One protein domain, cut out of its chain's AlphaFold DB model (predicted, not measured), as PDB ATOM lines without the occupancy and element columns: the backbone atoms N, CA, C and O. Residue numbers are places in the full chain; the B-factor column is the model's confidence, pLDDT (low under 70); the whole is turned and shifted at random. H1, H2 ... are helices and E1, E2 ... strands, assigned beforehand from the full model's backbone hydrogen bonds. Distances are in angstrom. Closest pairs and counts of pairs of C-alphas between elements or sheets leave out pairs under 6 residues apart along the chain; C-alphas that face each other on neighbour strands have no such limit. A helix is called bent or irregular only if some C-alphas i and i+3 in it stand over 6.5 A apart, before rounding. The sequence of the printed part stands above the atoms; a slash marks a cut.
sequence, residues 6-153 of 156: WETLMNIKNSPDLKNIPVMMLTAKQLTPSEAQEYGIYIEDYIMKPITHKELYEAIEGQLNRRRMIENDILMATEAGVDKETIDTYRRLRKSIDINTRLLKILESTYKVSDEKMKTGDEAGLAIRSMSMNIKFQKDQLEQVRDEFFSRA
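This is residues 6 to 153 of the 156 residues of the protein "Two-component system response regulator" of Methanolinea sp (UniProt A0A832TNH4). Three long helices go back and forth, H4 in the middle with H3 on one side and H5 on the other; H3 and H4 meet near one end and spread as a narrow V, and a small parallel sheet, E1 and E2, sits by its open end. H2 packs on H4 beside this sheet, and H1 lies outermost, beyond H2. The printed part has 148 residues with five named helices and two named strands, in the order H1 E1 H2 E2 H3 H4 H5, and its class is mostly helix. It is only just compact, close to loose, with a radius of gyration of the C-alphas of 17.2 A and spans of 50 by 37 by 31 A.

Find C-alpha 6 at (-50.746, -52.058, 47.994), where H1 begins; it runs to residue 14. Strand E1 is residues 24 to 27, 9.7 A long. H2, residues 33 to 42, covers 15.0 A and is irregular: C-alphas 38 and 41 are 7.3 A apart. E2 is residues 45 to 48, 10.0 A. H3 starts at C-alpha 53, (-38.569, -36.647, 60.819), and runs 39.1 A to residue 79. H4, residues 84 to 110, measures 39.0 A. H5, residues 123 to 151, measures 42.2 A and ends at C-alpha 151, (-35.515, -24.323, 20.615).

H2, H3, H4 and H5 form a bundle, a group of helices standing together. Look first at H4 and H5, a helical hairpin: they touch, closest at the C-alphas of Ile 97 and Ile 135, 5.8 A, at a shallow tilt of 31 degrees, opposite ways. H3 and H4, also a helical hairpin, touch through residues 70 to 78 and 84 to 94 alone, closest at the C-alphas of Ile 74 and Ile 87, 6.3 A, at a shallow tilt of 22 degrees, opposite ways. H2 touches H4, closest at the C-alphas of Ala 36 and Leu 103, 6.4 A. H1 and H2 only just touch, with 3 pairs of C-alphas within 8 A, closest at Lys 13 and Tyr 42, 7.2 A. E1 and E2 are parallel at 15 degrees, with N 25 and O 45 within hydrogen-bond range at 2.9 A; with H2 they make a strand-helix-strand unit, two parallel neighbour strands joined through a helix, with a right-handed crossover. E2 and H3 are near each other. In H1, H3, H4 and H5 every O i to N i+4 pair is within hydrogen-bond range; in H2, 4 of 6 are.

The C-alphas of Glu 79 and Lys 117 are the two farthest apart, 52.0 A. The printed part has no cut. The link from H4 to H5, residues 111 to 122, is long. The mean pLDDT of the printed part is 89.4; residues 112 to 121 and 149 to 153 are under 70.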
ATOM      1  N   TRP A   6     -50.542 -51.991  49.440       95.50
ATOM      2  CA  TRP A   6     -50.746 -52.058  47.994       95.50
ATOM      3  C   TRP A   6     -52.229 -52.046  47.644       95.50
ATOM      4  O   TRP A   6     -52.652 -51.265  46.792       95.50
ATOM      5  N   GLU A   7     -53.040 -52.810  48.369       96.00
ATOM      6  CA  GLU A   7     -54.494 -52.783  48.246       96.00
ATOM      7  C   GLU A   7     -55.045 -51.381  48.566       96.00
ATOM      8  O   GLU A   7     -55.859 -50.836  47.817       96.00
ATOM      9  N   THR A   8     -54.523 -50.732  49.615       96.12
ATOM     10  CA  THR A   8     -54.873 -49.342  49.954       96.12
ATOM     11  C   THR A   8     -54.538 -48.376  48.814       96.12
ATOM     12  O   THR A   8     -55.373 -47.551  48.433       96.12
ATOM     13  N   LEU A   9     -53.332 -48.475  48.240       97.38
ATOM     14  CA  LEU A   9     -52.914 -47.659  47.098       97.38
ATOM     15  C   LEU A   9     -53.865 -47.847  45.911       97.38
ATOM     16  O   LEU A   9     -54.324 -46.859  45.337       97.38
ATOM     17  N   MET A  10     -54.194 -49.091  45.565       97.44
ATOM     18  CA  MET A  10     -55.078 -49.378  44.436       97.44
ATOM     19  C   MET A  10     -56.494 -48.852  44.666       97.44
ATOM     20  O   MET A  10     -57.082 -48.277  43.751       97.44
ATOM     21  N   ASN A  11     -57.018 -48.933  45.889       97.12
ATOM     22  CA  ASN A  11     -58.310 -48.335  46.233       97.12
ATOM     23  C   ASN A  11     -58.311 -46.807  46.055       97.12
ATOM     24  O   ASN A  11     -59.266 -46.247  45.513       97.12
ATOM     25  N   ILE A  12     -57.219 -46.128  46.427       97.88
ATOM     26  CA  ILE A  12     -57.055 -44.687  46.180       97.88
ATOM     27  C   ILE A  12     -57.020 -44.398  44.674       97.88
ATOM     28  O   ILE A  12     -57.702 -43.487  44.206       97.88
ATOM     29  N   LYS A  13     -56.244 -45.163  43.896       97.19
ATOM     30  CA  LYS A  13     -56.042 -44.903  42.459       97.19
ATOM     31  C   LYS A  13     -57.212 -45.298  41.567       97.19
ATOM     32  O   LYS A  13     -57.374 -44.701  40.505       97.19
ATOM     33  N   ASN A  14     -58.051 -46.224  42.013       97.31
ATOM     34  CA  ASN A  14     -59.263 -46.624  41.302       97.31
ATOM     35  C   ASN A  14     -60.470 -45.729  41.628       97.31
ATOM     36  O   ASN A  14     -61.450 -45.732  40.885       97.31
ATOM     37  N   SER A  15     -60.408 -44.933  42.701       97.94
ATOM     38  CA  SER A  15     -61.477 -43.995  43.053       97.94
ATOM     39  C   SER A  15     -61.457 -42.746  42.152       97.94
ATOM     40  O   SER A  15     -60.430 -42.061  42.091       97.94
ATOM     41  N   PRO A  16     -62.571 -42.381  41.483       97.12
ATOM     42  CA  PRO A  16     -62.643 -41.194  40.625       97.12
ATOM     43  C   PRO A  16     -62.241 -39.891  41.322       97.12
ATOM     44  O   PRO A  16     -61.583 -39.056  40.697       97.12
ATOM     45  N   ASP A  17     -62.583 -39.763  42.605       97.75
ATOM     46  CA  ASP A  17     -62.358 -38.553  43.402       97.75
ATOM     47  C   ASP A  17     -60.939 -38.493  43.984       97.75
ATOM     48  O   ASP A  17     -60.412 -37.411  44.238       97.75
ATOM     49  N   LEU A  18     -60.292 -39.652  44.177       97.44
ATOM     50  CA  LEU A  18     -58.999 -39.750  44.864       97.44
ATOM     51  C   LEU A  18     -57.824 -40.067  43.933       97.44
ATOM     52  O   LEU A  18     -56.677 -39.830  44.311       97.44
ATOM     53  N   LYS A  19     -58.063 -40.553  42.708       96.50
ATOM     54  CA  LYS A  19     -57.006 -41.044  41.802       96.50
ATOM     55  C   LYS A  19     -55.887 -40.044  41.506       96.50
ATOM     56  O   LYS A  19     -54.745 -40.437  41.265       96.50
ATOM     57  N   ASN A  20     -56.206 -38.751  41.553       93.19
ATOM     58  CA  ASN A  20     -55.262 -37.668  41.290       93.19
ATOM     59  C   ASN A  20     -54.425 -37.280  42.524       93.19
ATOM     60  O   ASN A  20     -53.475 -36.503  42.396       93.19
ATOM     61  N   ILE A  21     -54.754 -37.806  43.710       95.00
ATOM     62  CA  ILE A  21     -54.018 -37.526  44.943       95.00
ATOM     63  C   ILE A  21     -52.622 -38.171  44.849       95.00
ATOM     64  O   ILE A  21     -52.502 -39.349  44.485       95.00
ATOM     65  N   PRO A  22     -51.546 -37.425  45.157       93.94
ATOM     66  CA  PRO A  22     -50.184 -37.951  45.157       93.94
ATOM     67  C   PRO A  22     -50.011 -38.897  46.348       93.94
ATOM     68  O   PRO A  22     -50.414 -38.556  47.456       93.94
ATOM     69  N   VAL A  23     -49.401 -40.065  46.143       96.62
ATOM     70  CA  VAL A  23     -49.206 -41.057  47.215       96.62
ATOM     71  C   VAL A  23     -47.723 -41.371  47.345       96.62
ATOM     72  O   VAL A  23     -47.076 -41.707  46.358       96.62
ATOM     73  N   MET A  24     -47.189 -41.270  48.559       96.06
ATOM     74  CA  MET A  24     -45.835 -41.703  48.903       96.06
ATOM     75  C   MET A  24     -45.949 -42.886  49.864       96.06
ATOM     76  O   MET A  24     -46.662 -42.802  50.864       96.06
ATOM     77  N   MET A  25     -45.261 -43.984  49.568       96.88
ATOM     78  CA  MET A  25     -45.266 -45.169  50.423       96.88
ATOM     79  C   MET A  25     -44.221 -45.000  51.523       96.88
ATOM     80  O   MET A  25     -43.075 -44.692  51.225       96.88
ATOM     81  N   LEU A  26     -44.588 -45.234  52.783       95.62
ATOM     82  CA  LEU A  26     -43.652 -45.262  53.913       95.62
ATOM     83  C   LEU A  26     -43.759 -46.612  54.623       95.62
ATOM     84  O   LEU A  26     -44.728 -46.874  55.339       95.62
ATOM     85  N   THR A  27     -42.769 -47.481  54.446       92.56
ATOM     86  CA  THR A  27     -42.920 -48.905  54.770       92.56
ATOM     87  C   THR A  27     -41.635 -49.554  55.280       92.56
ATOM     88  O   THR A  27     -40.536 -49.066  55.052       92.56
ATOM     89  N   ALA A  28     -41.786 -50.652  56.024       92.12
ATOM     90  CA  ALA A  28     -40.685 -51.543  56.399       92.12
ATOM     91  C   ALA A  28     -40.548 -52.742  55.438       92.12
ATOM     92  O   ALA A  28     -39.604 -53.522  55.551       92.12
ATOM     93  N   LYS A  29     -41.500 -52.911  54.512       90.69
ATOM     94  CA  LYS A  29     -41.476 -53.964  53.498       90.69
ATOM     95  C   LYS A  29     -40.363 -53.669  52.493       90.69
ATOM     96  O   LYS A  29     -40.253 -52.547  52.016       90.69
ATOM     97  N   GLN A  30     -39.552 -54.676  52.185       91.12
ATOM     98  CA  GLN A  30     -38.572 -54.575  51.109       91.12
ATOM     99  C   GLN A  30     -39.292 -54.564  49.764       91.12
ATOM    100  O   GLN A  30     -40.154 -55.408  49.521       91.12
ATOM    101  N   LEU A  31     -38.916 -53.614  48.916       94.12
ATOM    102  CA  LEU A  31     -39.407 -53.515  47.551       94.12
ATOM    103  C   LEU A  31     -38.774 -54.613  46.693       94.12
ATOM    104  O   LEU A  31     -37.548 -54.748  46.680       94.12
ATOM    105  N   THR A  32     -39.584 -55.350  45.939       94.19
ATOM    106  CA  THR A  32     -39.079 -56.266  44.905       94.19
ATOM    107  C   THR A  32     -39.070 -55.597  43.523       94.19
ATOM    108  O   THR A  32     -39.810 -54.634  43.295       94.19
ATOM    109  N   PRO A  33     -38.284 -56.096  42.548       94.25
ATOM    110  CA  PRO A  33     -38.334 -55.581  41.179       94.25
ATOM    111  C   PRO A  33     -39.720 -55.704  40.529       94.25
ATOM    112  O   PRO A  33     -40.131 -54.800  39.803       94.25
ATOM    113  N   SER A  34     -40.459 -56.780  40.823       94.75
ATOM    114  CA  SER A  34     -41.826 -56.967  40.323       94.75
ATOM    115  C   SER A  34     -42.784 -55.918  40.887       94.75
ATOM    116  O   SER A  34     -43.519 -55.296  40.129       94.75
ATOM    117  N   GLU A  35     -42.716 -55.643  42.190       96.12
ATOM    118  CA  GLU A  35     -43.526 -54.604  42.831       96.12
ATOM    119  C   GLU A  35     -43.162 -53.205  42.329       96.12
ATOM    120  O   GLU A  35     -44.040 -52.372  42.118       96.12
ATOM    121  N   ALA A  36     -41.873 -52.934  42.097       96.25
ATOM    122  CA  ALA A  36     -41.430 -51.668  41.523       96.25
ATOM    123  C   ALA A  36     -42.017 -51.448  40.121       96.25
ATOM    124  O   ALA A  36     -42.469 -50.346  39.805       96.25
ATOM    125  N   GLN A  37     -42.037 -52.499  39.299       94.94
ATOM    126  CA  GLN A  37     -42.615 -52.466  37.958       94.94
ATOM    127  C   GLN A  37     -44.141 -52.309  37.988       94.94
ATOM    128  O   GLN A  37     -44.688 -51.542  37.199       94.94
ATOM    129  N   GLU A  38     -44.821 -53.024  38.882       96.06
ATOM    130  CA  GLU A  38     -46.281 -53.037  38.978       96.06
ATOM    131  C   GLU A  38     -46.836 -51.740  39.583       96.06
ATOM    132  O   GLU A  38     -47.748 -51.127  39.025       96.06
ATOM    133  N   TYR A  39     -46.263 -51.287  40.702       96.94
ATOM    134  CA  TYR A  39     -46.823 -50.191  41.494       96.94
ATOM    135  C   TYR A  39     -46.150 -48.838  41.263       96.94
ATOM    136  O   TYR A  39     -46.720 -47.805  41.624       96.94
ATOM    137  N   GLY A  40     -44.963 -48.806  40.649       95.56
ATOM    138  CA  GLY A  40     -44.167 -47.585  40.503       95.56
ATOM    139  C   GLY A  40     -44.900 -46.445  39.794       95.56
ATOM    140  O   GLY A  40     -44.750 -45.287  40.170       95.56
ATOM    141  N   ILE A  41     -45.770 -46.756  38.832       94.38
ATOM    142  CA  ILE A  41     -46.545 -45.746  38.089       94.38
ATOM    143  C   ILE A  41     -47.612 -45.033  38.934       94.38
ATOM    144  O   ILE A  41     -48.110 -43.979  38.537       94.38
ATOM    145  N   TYR A  42     -47.976 -45.597  40.083       96.62
ATOM    146  CA  TYR A  42     -49.041 -45.088  40.944       96.62
ATOM    147  C   TYR A  42     -48.516 -44.239  42.106       96.62
ATOM    148  O   TYR A  42     -49.291 -43.516  42.739       96.62
ATOM    149  N   ILE A  43     -47.218 -44.297  42.391       96.81
ATOM    150  CA  ILE A  43     -46.620 -43.653  43.557       96.81
ATOM    151  C   ILE A  43     -45.673 -42.530  43.153       96.81
ATOM    152  O   ILE A  43     -45.066 -42.519  42.088       96.81
ATOM    153  N   GLU A  44     -45.558 -41.552  44.034       94.56
ATOM    154  CA  GLU A  44     -44.642 -40.426  43.899       94.56
ATOM    155  C   GLU A  44     -43.301 -40.739  44.568       94.56
ATOM    156  O   GLU A  44     -42.266 -40.212  44.159       94.56
ATOM    157  N   ASP A  45     -43.312 -41.597  45.593       95.00
ATOM    158  CA  ASP A  45     -42.108 -42.044  46.286       95.00
ATOM    159  C   ASP A  45     -42.319 -43.366  47.041       95.00
ATOM    160  O   ASP A  45     -43.453 -43.733  47.365       95.00
ATOM    161  N   TYR A  46     -41.216 -44.049  47.352       95.62
ATOM    162  CA  TYR A  46     -41.173 -45.241  48.198       95.62
ATOM    163  C   TYR A  46     -40.071 -45.075  49.241       95.62
ATOM    164  O   TYR A  46     -38.893 -44.994  48.915       95.62
ATOM    165  N   ILE A  47     -40.449 -45.012  50.509       94.94
ATOM    166  CA  ILE A  47     -39.566 -44.648  51.609       94.94
ATOM    167  C   ILE A  47     -39.455 -45.827  52.569       94.94
ATOM    168  O   ILE A  47     -40.446 -46.273  53.157       94.94
ATOM    169  N   MET A  48     -38.227 -46.307  52.745       93.81
ATOM    170  CA  MET A  48     -37.897 -47.383  53.675       93.81
ATOM    171  C   MET A  48     -37.786 -46.854  55.107       93.81
ATOM    172  O   MET A  48     -37.152 -45.834  55.361       93.81
ATOM    173  N   LYS A  49     -38.368 -47.584  56.058       94.50
ATOM    174  CA  LYS A  49     -38.109 -47.410  57.492       94.50
ATOM    175  C   LYS A  49     -36.806 -48.132  57.888       94.50
ATOM    176  O   LYS A  49     -36.507 -49.174  57.306       94.50
ATOM    177  N   PRO A  50     -36.088 -47.667  58.927       95.25
ATOM    178  CA  PRO A  50     -36.361 -46.471  59.727       95.25
ATOM    179  C   PRO A  50     -36.029 -45.176  58.972       95.25
ATOM    180  O   PRO A  50     -35.091 -45.143  58.187       95.25
ATOM    181  N   ILE A  51     -36.792 -44.115  59.246       94.69
ATOM    182  CA  ILE A  51     -36.549 -42.763  58.731       94.69
ATOM    183  C   ILE A  51     -36.741 -41.746  59.860       94.69
ATOM    184  O   ILE A  51     -37.607 -41.913  60.723       94.69
ATOM    185  N   THR A  52     -35.936 -40.694  59.868       97.12
ATOM    186  CA  THR A  52     -36.071 -39.562  60.788       97.12
ATOM    187  C   THR A  52     -37.125 -38.564  60.296       97.12
ATOM    188  O   THR A  52     -37.437 -38.480  59.110       97.12
ATOM    189  N   HIS A  53     -37.652 -37.731  61.198       96.31
ATOM    190  CA  HIS A  53     -38.569 -36.647  60.819       96.31
ATOM    191  C   HIS A  53     -37.951 -35.680  59.801       96.31
ATOM    192  O   HIS A  53     -38.651 -35.196  58.916       96.31
ATOM    193  N   LYS A  54     -36.641 -35.421  59.914       97.25
ATOM    194  CA  LYS A  54     -35.905 -34.555  58.990       97.25
ATOM    195  C   LYS A  54     -35.880 -35.149  57.582       97.25
ATOM    196  O   LYS A  54     -36.262 -34.468  56.641       97.25
ATOM    197  N   GLU A  55     -35.499 -36.416  57.447       95.38
ATOM    198  CA  GLU A  55     -35.466 -37.097  56.145       95.38
ATOM    199  C   GLU A  55     -36.869 -37.196  55.525       95.38
ATOM    200  O   GLU A  55     -37.027 -37.009  54.320       95.38
ATOM    201  N   LEU A  56     -37.910 -37.433  56.337       95.62
ATOM    202  CA  LEU A  56     -39.291 -37.436  55.850       95.62
ATOM    203  C   LEU A  56     -39.719 -36.049  55.343       95.62
ATOM    204  O   LEU A  56     -40.343 -35.950  54.288       95.62
ATOM    205  N   TYR A  57     -39.368 -34.983  56.067       97.00
ATOM    206  CA  TYR A  57     -39.633 -33.607  55.643       97.00
ATOM    207  C   TYR A  57     -38.920 -33.281  54.324       97.00
ATOM    208  O   TYR A  57     -39.550 -32.783  53.393       97.00
ATOM    209  N   GLU A  58     -37.639 -33.635  54.205       96.12
ATOM    210  CA  GLU A  58     -36.849 -33.447  52.983       96.12
ATOM    211  C   GLU A  58     -37.430 -34.223  51.791       96.12
ATOM    212  O   GLU A  58     -37.471 -33.701  50.676       96.12
ATOM    213  N   ALA A  59     -37.935 -35.442  52.010       93.38
ATOM    214  CA  ALA A  59     -38.594 -36.221  50.964       93.38
ATOM    215  C   ALA A  59     -39.881 -35.539  50.464       93.38
ATOM    216  O   ALA A  59     -40.099 -35.433  49.253       93.38
ATOM    217  N   ILE A  60     -40.708 -35.029  51.386       95.12
ATOM    218  CA  ILE A  60     -41.946 -34.306  51.061       95.12
ATOM    219  C   ILE A  60     -41.630 -32.998  50.329       95.12
ATOM    220  O   ILE A  60     -42.187 -32.745  49.258       95.12
ATOM    221  N   GLU A  61     -40.718 -32.175  50.856       96.44
ATOM    222  CA  GLU A  61     -40.305 -30.933  50.195       96.44
ATOM    223  C   GLU A  61     -39.704 -31.200  48.819       96.44
ATOM    224  O   GLU A  61     -40.044 -30.513  47.853       96.44
ATOM    225  N   GLY A  62     -38.867 -32.232  48.702       94.12
ATOM    226  CA  GLY A  62     -38.329 -32.691  47.432       94.12
ATOM    227  C   GLY A  62     -39.439 -32.984  46.428       94.12
ATOM    228  O   GLY A  62     -39.373 -32.508  45.294       94.12
ATOM    229  N   GLN A  63     -40.496 -33.690  46.837       93.56
ATOM    230  CA  GLN A  63     -41.612 -34.006  45.945       93.56
ATOM    231  C   GLN A  63     -42.415 -32.772  45.529       93.56
ATOM    232  O   GLN A  63     -42.762 -32.625  44.354       93.56
ATOM    233  N   LEU A  64     -42.674 -31.857  46.463       93.94
ATOM    234  CA  LEU A  64     -43.370 -30.606  46.171       93.94
ATOM    235  C   LEU A  64     -42.558 -29.714  45.224       93.94
ATOM    236  O   LEU A  64     -43.112 -29.164  44.271       93.94
ATOM    237  N   ASN A  65     -41.246 -29.603  45.443       95.06
ATOM    238  CA  ASN A  65     -40.348 -28.819  44.598       95.06
ATOM    239  C   ASN A  65     -40.261 -29.402  43.182       95.06
ATOM    240  O   ASN A  65     -40.418 -28.662  42.212       95.06
ATOM    241  N   ARG A  66     -40.100 -30.726  43.043       92.00
ATOM    242  CA  ARG A  66     -40.083 -31.406  41.735       92.00
ATOM    243  C   ARG A  66     -41.374 -31.176  40.954       92.00
ATOM    244  O   ARG A  66     -41.318 -30.867  39.766       92.00
ATOM    245  N   ARG A  67     -42.529 -31.268  41.622       91.88
ATOM    246  CA  ARG A  67     -43.828 -30.952  41.012       91.88
ATOM    247  C   ARG A  67     -43.897 -29.502  40.543       91.88
ATOM    248  O   ARG A  67     -44.249 -29.279  39.392       91.88
ATOM    249  N   ARG A  68     -43.503 -28.534  41.381       94.81
ATOM    250  CA  ARG A  68     -43.471 -27.114  40.987       94.81
ATOM    251  C   ARG A  68     -42.580 -26.867  39.769       94.81
ATOM    252  O   ARG A  68     -42.981 -26.132  38.880       94.81
ATOM    253  N   MET A  69     -41.409 -27.503  39.699       93.00
ATOM    254  CA  MET A  69     -40.520 -27.378  38.538       93.00
ATOM    255  C   MET A  69     -41.170 -27.903  37.254       93.00
ATOM    256  O   MET A  69     -41.153 -27.207  36.248       93.00
ATOM    257  N   ILE A  70     -41.785 -29.092  37.296       92.56
ATOM    258  CA  ILE A  70     -42.465 -29.671  36.125       92.56
ATOM    259  C   ILE A  70     -43.613 -28.766  35.659       92.56
ATOM    260  O   ILE A  70     -43.752 -28.543  34.462       92.56
ATOM    261  N   GLU A  71     -44.420 -28.236  36.580       93.62
ATOM    262  CA  GLU A  71     -45.514 -27.328  36.210       93.62
ATOM    263  C   GLU A  71     -44.998 -26.007  35.621       93.62
ATOM    264  O   GLU A  71     -45.555 -25.527  34.637       93.62
ATOM    265  N   ASN A  72     -43.900 -25.452  36.149       93.69
ATOM    266  CA  ASN A  72     -43.275 -24.254  35.579       93.69
ATOM    267  C   ASN A  72     -42.744 -24.502  34.161       93.69
ATOM    268  O   ASN A  72     -42.977 -23.682  33.277       93.69
ATOM    269  N   ASP A  73     -42.066 -25.630  33.925       91.12
ATOM    270  CA  ASP A  73     -41.599 -26.004  32.586       91.12
ATOM    271  C   ASP A  73     -42.777 -26.073  31.604       91.12
ATOM    272  O   ASP A  73     -42.729 -25.522  30.508       91.12
ATOM    273  N   ILE A  74     -43.871 -26.712  32.019       92.12
ATOM    274  CA  ILE A  74     -45.076 -26.870  31.200       92.12
ATOM    275  C   ILE A  74     -45.735 -25.528  30.895       92.12
ATOM    276  O   ILE A  74     -46.184 -25.322  29.764       92.12
ATOM    277  N   LEU A  75     -45.789 -24.621  31.872       92.38
ATOM    278  CA  LEU A  75     -46.307 -23.275  31.667       92.38
ATOM    279  C   LEU A  75     -45.494 -22.548  30.590       92.38
ATOM    280  O   LEU A  75     -46.073 -22.093  29.608       92.38
ATOM    281  N   MET A  76     -44.163 -22.540  30.714       89.25
ATOM    282  CA  MET A  76     -43.272 -21.906  29.736       89.25
ATOM    283  C   MET A  76     -43.436 -22.495  28.327       89.25
ATOM    284  O   MET A  76     -43.492 -21.751  27.352       89.25
ATOM    285  N   ALA A  77     -43.559 -23.819  28.194       88.00
ATOM    286  CA  ALA A  77     -43.809 -24.444  26.892       88.00
ATOM    287  C   ALA A  77     -45.173 -24.098  26.304       88.00
ATOM    288  O   ALA A  77     -45.289 -23.894  25.096       88.00
ATOM    289  N   THR A  78     -46.203 -24.028  27.146       90.06
ATOM    290  CA  THR A  78     -47.545 -23.634  26.708       90.06
ATOM    291  C   THR A  78     -47.521 -22.203  26.169       90.06
ATOM    292  O   THR A  78     -48.064 -21.942  25.098       90.06
ATOM    293  N   GLU A  79     -46.838 -21.290  26.865       88.94
ATOM    294  CA  GLU A  79     -46.653 -19.897  26.434       88.94
ATOM    295  C   GLU A  79     -45.812 -19.781  25.153       88.94
ATOM    296  O   GLU A  79     -46.092 -18.932  24.308       88.94
ATOM    297  N   ALA A  80     -44.834 -20.671  24.962       86.50
ATOM    298  CA  ALA A  80     -44.033 -20.766  23.742       86.50
ATOM    299  C   ALA A  80     -44.758 -21.457  22.564       86.50
ATOM    300  O   ALA A  80     -44.174 -21.616  21.491       86.50
ATOM    301  N   GLY A  81     -46.015 -21.887  22.739       88.06
ATOM    302  CA  GLY A  81     -46.807 -22.525  21.684       88.06
ATOM    303  C   GLY A  81     -46.381 -23.958  21.346       88.06
ATOM    304  O   GLY A  81     -46.638 -24.426  20.236       88.06
ATOM    305  N   VAL A  82     -45.723 -24.658  22.275       88.25
ATOM    306  CA  VAL A  82     -45.437 -26.093  22.144       88.25
ATOM    307  C   VAL A  82     -46.758 -26.864  22.141       88.25
ATOM    308  O   VAL A  82     -47.692 -26.543  22.879       88.25
ATOM    309  N   ASP A  83     -46.859 -27.884  21.294       90.94
ATOM    310  CA  ASP A  83     -48.080 -28.668  21.178       90.94
ATOM    311  C   ASP A  83     -48.341 -29.518  22.437       90.94
ATOM    312  O   ASP A  83     -47.446 -29.880  23.211       90.94
ATOM    313  N   LYS A  84     -49.615 -29.858  22.635       91.50
ATOM    314  CA  LYS A  84     -50.068 -30.596  23.814       91.50
ATOM    315  C   LYS A  84     -49.445 -31.995  23.918       91.50
ATOM    316  O   LYS A  84     -49.212 -32.459  25.031       91.50
ATOM    317  N   GLU A  85     -49.178 -32.665  22.799       92.62
ATOM    318  CA  GLU A  85     -48.629 -34.026  22.793       92.62
ATOM    319  C   GLU A  85     -47.184 -34.042  23.306       92.62
ATOM    320  O   GLU A  85     -46.828 -34.870  24.154       92.62
ATOM    321  N   THR A  86     -46.381 -33.069  22.876       91.00
ATOM    322  CA  THR A  86     -45.019 -32.842  23.366       91.00
ATOM    323  C   THR A  86     -45.016 -32.518  24.863       91.00
ATOM    324  O   THR A  86     -44.261 -33.124  25.630       91.00
ATOM    325  N   ILE A  87     -45.911 -31.634  25.320       92.50
ATOM    326  CA  ILE A  87     -46.063 -31.282  26.745       92.50
ATOM    327  C   ILE A  87     -46.458 -32.499  27.595       92.50
ATOM    328  O   ILE A  87     -45.870 -32.748  28.654       92.50
ATOM    329  N   ASP A  88     -47.443 -33.277  27.147       93.69
ATOM    330  CA  ASP A  88     -47.915 -34.460  27.866       93.69
ATOM    331  C   ASP A  88     -46.825 -35.545  27.915       93.69
ATOM    332  O   ASP A  88     -46.629 -36.189  28.955       93.69
ATOM    333  N   THR A  89     -46.049 -35.688  26.837       94.00
ATOM    334  CA  THR A  89     -44.878 -36.571  26.780       94.00
ATOM    335  C   THR A  89     -43.786 -36.125  27.749       94.00
ATOM    336  O   THR A  89     -43.309 -36.954  28.532       94.00
ATOM    337  N   TYR A  90     -43.442 -34.832  27.779       93.62
ATOM    338  CA  TYR A  90     -42.495 -34.260  28.741       93.62
ATOM    339  C   TYR A  90     -42.932 -34.547  30.183       93.62
ATOM    340  O   TYR A  90     -42.170 -35.118  30.969       93.62
ATOM    341  N   ARG A  91     -44.195 -34.238  30.519       93.44
ATOM    342  CA  ARG A  91     -44.765 -34.465  31.857       93.44
ATOM    343  C   ARG A  91     -44.655 -35.935  32.267       93.44
ATOM    344  O   ARG A  91     -44.246 -36.229  33.394       93.44
ATOM    345  N   ARG A  92     -45.012 -36.860  31.370       93.44
ATOM    346  CA  ARG A  92     -44.963 -38.309  31.620       93.44
ATOM    347  C   ARG A  92     -43.529 -38.803  31.816       93.44
ATOM    348  O   ARG A  92     -43.276 -39.515  32.787       93.44
ATOM    349  N   LEU A  93     -42.600 -38.413  30.939       95.06
ATOM    350  CA  LEU A  93     -41.192 -38.813  31.028       95.06
ATOM    351  C   LEU A  93     -40.555 -38.310  32.323       95.06
ATOM    352  O   LEU A  93     -39.968 -39.107  33.052       95.06
ATOM    353  N   ARG A  94     -40.732 -37.026  32.664       94.69
ATOM    354  CA  ARG A  94     -40.203 -36.445  33.910       94.69
ATOM    355  C   ARG A  94     -40.675 -37.212  35.138       94.69
ATOM    356  O   ARG A  94     -39.842 -37.597  35.954       94.69
ATOM    357  N   LYS A  95     -41.983 -37.469  35.250       93.31
ATOM    358  CA  LYS A  95     -42.553 -38.228  36.376       93.31
ATOM    359  C   LYS A  95     -42.017 -39.661  36.427       93.31
ATOM    360  O   LYS A  95     -41.569 -40.090  37.483       93.31
ATOM    361  N   SER A  96     -42.012 -40.366  35.291       94.94
ATOM    362  CA  SER A  96     -41.532 -41.754  35.181       94.94
ATOM    363  C   SER A  96     -40.062 -41.891  35.579       94.94
ATOM    364  O   SER A  96     -39.717 -42.739  36.398       94.94
ATOM    365  N   ILE A  97     -39.187 -41.041  35.037       95.81
ATOM    366  CA  ILE A  97     -37.750 -41.062  35.343       95.81
ATOM    367  C   ILE A  97     -37.524 -40.825  36.832       95.81
ATOM    368  O   ILE A  97     -36.686 -41.491  37.440       95.81
ATOM    369  N   ASP A  98     -38.261 -39.882  37.413       94.25
ATOM    370  CA  ASP A  98     -38.108 -39.470  38.800       94.25
ATOM    371  C   ASP A  98     -38.453 -40.601  39.782       94.25
ATOM    372  O   ASP A  98     -37.614 -40.957  40.615       94.25
ATOM    373  N   ILE A  99     -39.629 -41.230  39.633       95.12
ATOM    374  CA  ILE A  99     -40.001 -42.372  40.479       95.12
ATOM    375  C   ILE A  99     -39.097 -43.580  40.223       95.12
ATOM    376  O   ILE A  99     -38.529 -44.128  41.166       95.12
ATOM    377  N   ASN A 100     -38.861 -43.953  38.960       96.69
ATOM    378  CA  ASN A 100     -38.067 -45.137  38.638       96.69
ATOM    379  C   ASN A 100     -36.614 -45.003  39.110       96.69
ATOM    380  O   ASN A 100     -36.035 -45.969  39.597       96.69
ATOM    381  N   THR A 101     -36.027 -43.805  39.052       96.06
ATOM    382  CA  THR A 101     -34.679 -43.572  39.598       96.06
ATOM    383  C   THR A 101     -34.636 -43.798  41.112       96.06
ATOM    384  O   THR A 101     -33.634 -44.297  41.622       96.06
ATOM    385  N   ARG A 102     -35.695 -43.445  41.854       93.75
ATOM    386  CA  ARG A 102     -35.759 -43.686  43.305       93.75
ATOM    387  C   ARG A 102     -35.956 -45.160  43.634       93.75
ATOM    388  O   ARG A 102     -35.211 -45.690  44.457       93.75
ATOM    389  N   LEU A 103     -36.883 -45.828  42.949       96.19
ATOM    390  CA  LEU A 103     -37.101 -47.267  43.112       96.19
ATOM    391  C   LEU A 103     -35.835 -48.062  42.777       96.19
ATOM    392  O   LEU A 103     -35.456 -48.943  43.545       96.19
ATOM    393  N   LEU A 104     -35.126 -47.696  41.702       95.69
ATOM    394  CA  LEU A 104     -33.863 -48.328  41.321       95.69
ATOM    395  C   LEU A 104     -32.833 -48.261  42.455       95.69
ATOM    396  O   LEU A 104     -32.272 -49.289  42.811       95.69
ATOM    397  N   LYS A 105     -32.633 -47.089  43.072       93.75
ATOM    398  CA  LYS A 105     -31.687 -46.931  44.193       93.75
ATOM    399  C   LYS A 105     -32.029 -47.840  45.376       93.75
ATOM    400  O   LYS A 105     -31.138 -48.410  46.003       93.75
ATOM    401  N   ILE A 106     -33.317 -47.985  45.682       93.00
ATOM    402  CA  ILE A 106     -33.785 -48.854  46.769       93.00
ATOM    403  C   ILE A 106     -33.499 -50.316  46.430       93.00
ATOM    404  O   ILE A 106     -32.937 -51.030  47.262       93.00
ATOM    405  N   LEU A 107     -33.806 -50.744  45.205       93.12
ATOM    406  CA  LEU A 107     -33.509 -52.096  44.737       93.12
ATOM    407  C   LEU A 107     -31.999 -52.374  44.734       93.12
ATOM    408  O   LEU A 107     -31.569 -53.392  45.264       93.12
ATOM    409  N   GLU A 108     -31.179 -51.455  44.229       91.38
ATOM    410  CA  GLU A 108     -29.716 -51.587  44.230       91.38
ATOM    411  C   GLU A 108     -29.158 -51.754  45.649       91.38
ATOM    412  O   GLU A 108     -28.304 -52.615  45.880       91.38
ATOM    413  N   SER A 109     -29.685 -50.983  46.609       88.25
ATOM    414  CA  SER A 109     -29.294 -51.082  48.020       88.25
ATOM    415  C   SER A 109     -29.765 -52.381  48.689       88.25
ATOM    416  O   SER A 109     -29.036 -52.957  49.495       88.25
ATOM    417  N   THR A 110     -30.951 -52.874  48.323       87.69
ATOM    418  CA  THR A 110     -31.565 -54.078  48.909       87.69
ATOM    419  C   THR A 110     -30.892 -55.347  48.393       87.69
ATOM    420  O   THR A 110     -30.579 -56.249  49.168       87.69
ATOM    421  N   TYR A 111     -30.615 -55.400  47.089       84.50
ATOM    422  CA  TYR A 111     -30.073 -56.576  46.406       84.50
ATOM    423  C   TYR A 111     -28.538 -56.549  46.259       84.50
ATOM    424  O   TYR A 111     -27.977 -57.442  45.632       84.50
ATOM    425  N   LYS A 112     -27.843 -55.570  46.866       69.81
ATOM    426  CA  LYS A 112     -26.368 -55.445  46.897       69.81
ATOM    427  C   LYS A 112     -25.711 -55.621  45.522       69.81
ATOM    428  O   LYS A 112     -24.825 -56.454  45.335       69.81
ATOM    429  N   VAL A 113     -26.100 -54.784  44.563       58.41
ATOM    430  CA  VAL A 113     -25.599 -54.830  43.170       58.41
ATOM    431  C   VAL A 113     -24.083 -54.532  43.057       58.41
ATOM    432  O   VAL A 113     -23.501 -54.655  41.984       58.41
ATOM    433  N   SER A 114     -23.413 -54.181  44.162       52.31
ATOM    434  CA  SER A 114     -21.978 -53.876  44.235       52.31
ATOM    435  C   SER A 114     -21.040 -55.080  44.400       52.31
ATOM    436  O   SER A 114     -19.835 -54.895  44.264       52.31
ATOM    437  N   ASP A 115     -21.531 -56.286  44.710       46.75
ATOM    438  CA  ASP A 115     -20.660 -57.466  44.810       46.75
ATOM    439  C   ASP A 115     -20.511 -58.145  43.439       46.75
ATOM    440  O   ASP A 115     -21.502 -58.460  42.776       46.75
ATOM    441  N   GLU A 116     -19.274 -58.493  43.059       48.59
ATOM    442  CA  GLU A 116     -18.877 -59.317  41.892       48.59
ATOM    443  C   GLU A 116     -19.573 -60.705  41.812       48.59
ATOM    444  O   GLU A 116     -19.252 -61.546  40.976       48.59
ATOM    445  N   LYS A 117     -20.545 -60.973  42.689       46.84
ATOM    446  CA  LYS A 117     -21.280 -62.228  42.849       46.84
ATOM    447  C   LYS A 117     -22.641 -62.257  42.163       46.84
ATOM    448  O   LYS A 117     -23.362 -63.242  42.333       46.84
ATOM    449  N   MET A 118     -23.001 -61.261  41.354       52.09
ATOM    450  CA  MET A 118     -24.108 -61.446  40.419       52.09
ATOM    451  C   MET A 118     -23.666 -62.395  39.303       52.09
ATOM    452  O   MET A 118     -23.232 -61.984  38.227       52.09
ATOM    453  N   LYS A 119     -23.806 -63.698  39.566       51.72
ATOM    454  CA  LYS A 119     -23.841 -64.699  38.506       51.72
ATOM    455  C   LYS A 119     -24.875 -64.233  37.480       51.72
ATOM    456  O   LYS A 119     -25.996 -63.858  37.826       51.72
ATOM    457  N   THR A 120     -24.476 -64.236  36.219       46.88
ATOM    458  CA  THR A 120     -25.358 -64.208  35.055       46.88
ATOM    459  C   THR A 120     -26.432 -65.292  35.232       46.88
ATOM    460  O   THR A 120     -26.191 -66.456  34.938       46.88
ATOM    461  N   GLY A 121     -27.580 -64.935  35.821       54.78
ATOM    462  CA  GLY A 121     -28.637 -65.890  36.178       54.78
ATOM    463  C   GLY A 121     -29.589 -65.467  37.306       54.78
ATOM    464  O   GLY A 121     -30.643 -66.076  37.426       54.78
ATOM    465  N   ASP A 122     -29.267 -64.444  38.107       77.00
ATOM    466  CA  ASP A 122     -30.218 -63.905  39.097       77.00
ATOM    467  C   ASP A 122     -31.282 -63.014  38.424       77.00
ATOM    468  O   ASP A 122     -30.963 -61.974  37.834       77.00
ATOM    469  N   GLU A 123     -32.544 -63.443  38.501       83.50
ATOM    470  CA  GLU A 123     -33.718 -62.784  37.921       83.50
ATOM    471  C   GLU A 123     -33.892 -61.357  38.460       83.50
ATOM    472  O   GLU A 123     -34.135 -60.426  37.685       83.50
ATOM    473  N   ALA A 124     -33.666 -61.152  39.762       85.69
ATOM    474  CA  ALA A 124     -33.828 -59.844  40.389       85.69
ATOM    475  C   ALA A 124     -32.834 -58.829  39.819       85.69
ATOM    476  O   ALA A 124     -33.201 -57.718  39.432       85.69
ATOM    477  N   GLY A 125     -31.569 -59.218  39.691       86.44
ATOM    478  CA  GLY A 125     -30.568 -58.318  39.147       86.44
ATOM    479  C   GLY A 125     -30.650 -58.138  37.621       86.44
ATOM    480  O   GLY A 125     -30.233 -57.097  37.108       86.44
ATOM    481  N   LEU A 126     -31.225 -59.087  36.870       88.25
ATOM    482  CA  LEU A 126     -31.607 -58.847  35.469       88.25
ATOM    483  C   LEU A 126     -32.692 -57.766  35.366       88.25
ATOM    484  O   LEU A 126     -32.546 -56.848  34.554       88.25
ATOM    485  N   ALA A 127     -33.718 -57.824  36.218       92.00
ATOM    486  CA  ALA A 127     -34.773 -56.815  36.270       92.00
ATOM    487  C   ALA A 127     -34.227 -55.427  36.657       92.00
ATOM    488  O   ALA A 127     -34.533 -54.441  35.987       92.00
ATOM    489  N   ILE A 128     -33.340 -55.349  37.656       92.06
ATOM    490  CA  ILE A 128     -32.678 -54.096  38.067       92.06
ATOM    491  C   ILE A 128     -31.867 -53.487  36.913       92.06
ATOM    492  O   ILE A 128     -31.989 -52.295  36.624       92.06
ATOM    493  N   ARG A 129     -31.080 -54.298  36.190       91.25
ATOM    494  CA  ARG A 129     -30.333 -53.823  35.010       91.25
ATOM    495  C   ARG A 129     -31.257 -53.336  33.898       91.25
ATOM    496  O   ARG A 129     -30.985 -52.297  33.304       91.25
ATOM    497  N   SER A 130     -32.340 -54.063  33.622       93.44
ATOM    498  CA  SER A 130     -33.343 -53.649  32.635       93.44
ATOM    499  C   SER A 130     -33.973 -52.308  33.012       93.44
ATOM    500  O   SER A 130     -34.021 -51.398  32.187       93.44
ATOM    501  N   MET A 131     -34.353 -52.137  34.281       94.50
ATOM    502  CA  MET A 131     -34.883 -50.881  34.804       94.50
ATOM    503  C   MET A 131     -33.889 -49.725  34.634       94.50
ATOM    504  O   MET A 131     -34.269 -48.660  34.152       94.50
ATOM    505  N   SER A 132     -32.613 -49.943  34.957       95.44
ATOM    506  CA  SER A 132     -31.547 -48.951  34.766       95.44
ATOM    507  C   SER A 132     -31.384 -48.542  33.294       95.44
ATOM    508  O   SER A 132     -31.349 -47.349  32.978       95.44
ATOM    509  N   MET A 133     -31.382 -49.511  32.371       95.31
ATOM    510  CA  MET A 133     -31.337 -49.242  30.927       95.31
ATOM    511  C   MET A 133     -32.566 -48.461  30.444       95.31
ATOM    512  O   MET A 133     -32.417 -47.497  29.694       95.31
ATOM    513  N   ASN A 134     -33.764 -48.815  30.914       95.75
ATOM    514  CA  ASN A 134     -35.001 -48.111  30.569       95.75
ATOM    515  C   ASN A 134     -34.988 -46.662  31.069       95.75
ATOM    516  O   ASN A 134     -35.361 -45.756  30.328       95.75
ATOM    517  N   ILE A 135     -34.514 -46.418  32.296       97.06
ATOM    518  CA  ILE A 135     -34.358 -45.059  32.835       97.06
ATOM    519  C   ILE A 135     -33.387 -44.250  31.976       97.06
ATOM    520  O   ILE A 135     -33.662 -43.085  31.689       97.06
ATOM    521  N   LYS A 136     -32.261 -44.844  31.564       97.06
ATOM    522  CA  LYS A 136     -31.294 -44.176  30.684       97.06
ATOM    523  C   LYS A 136     -31.943 -43.785  29.356       97.06
ATOM    524  O   LYS A 136     -31.900 -42.619  28.993       97.06
ATOM    525  N   PHE A 137     -32.624 -44.720  28.701       96.81
ATOM    526  CA  PHE A 137     -33.329 -44.446  27.452       96.81
ATOM    527  C   PHE A 137     -34.390 -43.346  27.608       96.81
ATOM    528  O   PHE A 137     -34.462 -42.436  26.789       96.81
ATOM    529  N   GLN A 138     -35.176 -43.373  28.688       96.12
ATOM    530  CA  GLN A 138     -36.157 -42.321  28.970       96.12
ATOM    531  C   GLN A 138     -35.502 -40.954  29.203       96.12
ATOM    532  O   GLN A 138     -36.075 -39.941  28.810       96.12
ATOM    533  N   LYS A 139     -34.317 -40.901  29.828       96.25
ATOM    534  CA  LYS A 139     -33.548 -39.656  29.985       96.25
ATOM    535  C   LYS A 139     -33.071 -39.120  28.640       96.25
ATOM    536  O   LYS A 139     -33.271 -37.937  28.389       96.25
ATOM    537  N   ASP A 140     -32.542 -39.978  27.773       94.69
ATOM    538  CA  ASP A 140     -32.111 -39.583  26.428       94.69
ATOM    539  C   ASP A 140     -33.309 -39.052  25.609       94.69
ATOM    540  O   ASP A 140     -33.227 -38.006  24.967       94.69
ATOM    541  N   GLN A 141     -34.471 -39.715  25.699       93.19
ATOM    542  CA  GLN A 141     -35.718 -39.228  25.094       93.19
ATOM    543  C   GLN A 141     -36.179 -37.893  25.685       93.19
ATOM    544  O   GLN A 141     -36.639 -37.015  24.958       93.19
ATOM    545  N   LEU A 142     -36.072 -37.725  27.004       93.12
ATOM    546  CA  LEU A 142     -36.433 -36.479  27.668       93.12
ATOM    547  C   LEU A 142     -35.555 -35.321  27.189       93.12
ATOM    548  O   LEU A 142     -36.073 -34.224  27.013       93.12
ATOM    549  N   GLU A 143     -34.256 -35.543  26.987       90.25
ATOM    550  CA  GLU A 143     -33.347 -34.525  26.454       90.25
ATOM    551  C   GLU A 143     -33.752 -34.092  25.042       90.25
ATOM    552  O   GLU A 143     -33.856 -32.896  24.792       90.25
ATOM    553  N   GLN A 144     -34.105 -35.037  24.166       86.94
ATOM    554  CA  GLN A 144     -34.603 -34.724  22.821       86.94
ATOM    555  C   GLN A 144     -35.886 -33.885  22.861       86.94
ATOM    556  O   GLN A 144     -35.978 -32.854  22.194       86.94
ATOM    557  N   VAL A 145     -36.856 -34.287  23.692       85.94
ATOM    558  CA  VAL A 145     -38.106 -33.534  23.885       85.94
ATOM    559  C   VAL A 145     -37.811 -32.142  24.436       85.94
ATOM    560  O   VAL A 145     -38.413 -31.170  23.996       85.94
ATOM    561  N   ARG A 146     -36.866 -32.026  25.374       80.94
ATOM    562  CA  ARG A 146     -36.454 -30.760  25.988       80.94
ATOM    563  C   ARG A 146     -35.789 -29.818  24.978       80.94
ATOM    564  O   ARG A 146     -35.990 -28.607  25.042       80.94
ATOM    565  N   ASP A 147     -35.006 -30.343  24.049       78.81
ATOM    566  CA  ASP A 147     -34.357 -29.522  23.028       78.81
ATOM    567  C   ASP A 147     -35.383 -28.976  22.020       78.81
ATOM    568  O   ASP A 147     -35.307 -27.808  21.629       78.81
ATOM    569  N   GLU A 148     -36.419 -29.749  21.680       70.88
ATOM    570  CA  GLU A 148     -37.589 -29.243  20.947       70.88
ATOM    571  C   GLU A 148     -38.383 -28.201  21.766       70.88
ATOM    572  O   GLU A 148     -38.805 -27.172  21.235       70.88
ATOM    573  N   PHE A 149     -38.492 -28.418  23.080       67.56
ATOM    574  CA  PHE A 149     -39.160 -27.548  24.055       67.56
ATOM    575  C   PHE A 149     -38.547 -26.139  24.133       67.56
ATOM    576  O   PHE A 149     -39.275 -25.149  24.158       67.56
ATOM    577  N   PHE A 150     -37.212 -26.025  24.157       66.50
ATOM    578  CA  PHE A 150     -36.516 -24.737  24.320       66.50
ATOM    579  C   PHE A 150     -35.991 -24.125  23.017       66.50
ATOM    580  O   PHE A 150     -35.688 -22.931  22.992       66.50
ATOM    581  N   SER A 151     -35.889 -24.886  21.924       64.44
ATOM    582  CA  SER A 151     -35.515 -24.323  20.615       64.44
ATOM    583  C   SER A 151     -36.615 -23.435  20.026       64.44
ATOM    584  O   SER A 151     -36.295 -22.435  19.384       64.44
ATOM    585  N   ARG A 152     -37.891 -23.733  20.308       54.91
ATOM    586  CA  ARG A 152     -39.048 -22.913  19.901       54.91
ATOM    587  C   ARG A 152     -39.309 -21.704  20.811       54.91
ATOM    588  O   ARG A 152     -40.015 -20.788  20.408       54.91
ATOM    589  N   ALA A 153     -38.715 -21.679  22.005       50.28
ATOM    590  CA  ALA A 153     -38.859 -20.603  22.992       50.28
ATOM    591  C   ALA A 153     -37.811 -19.478  22.855       50.28
ATOM    592  O   ALA A 153     -37.791 -18.550  23.665       50.28
TER     593      ALA A 153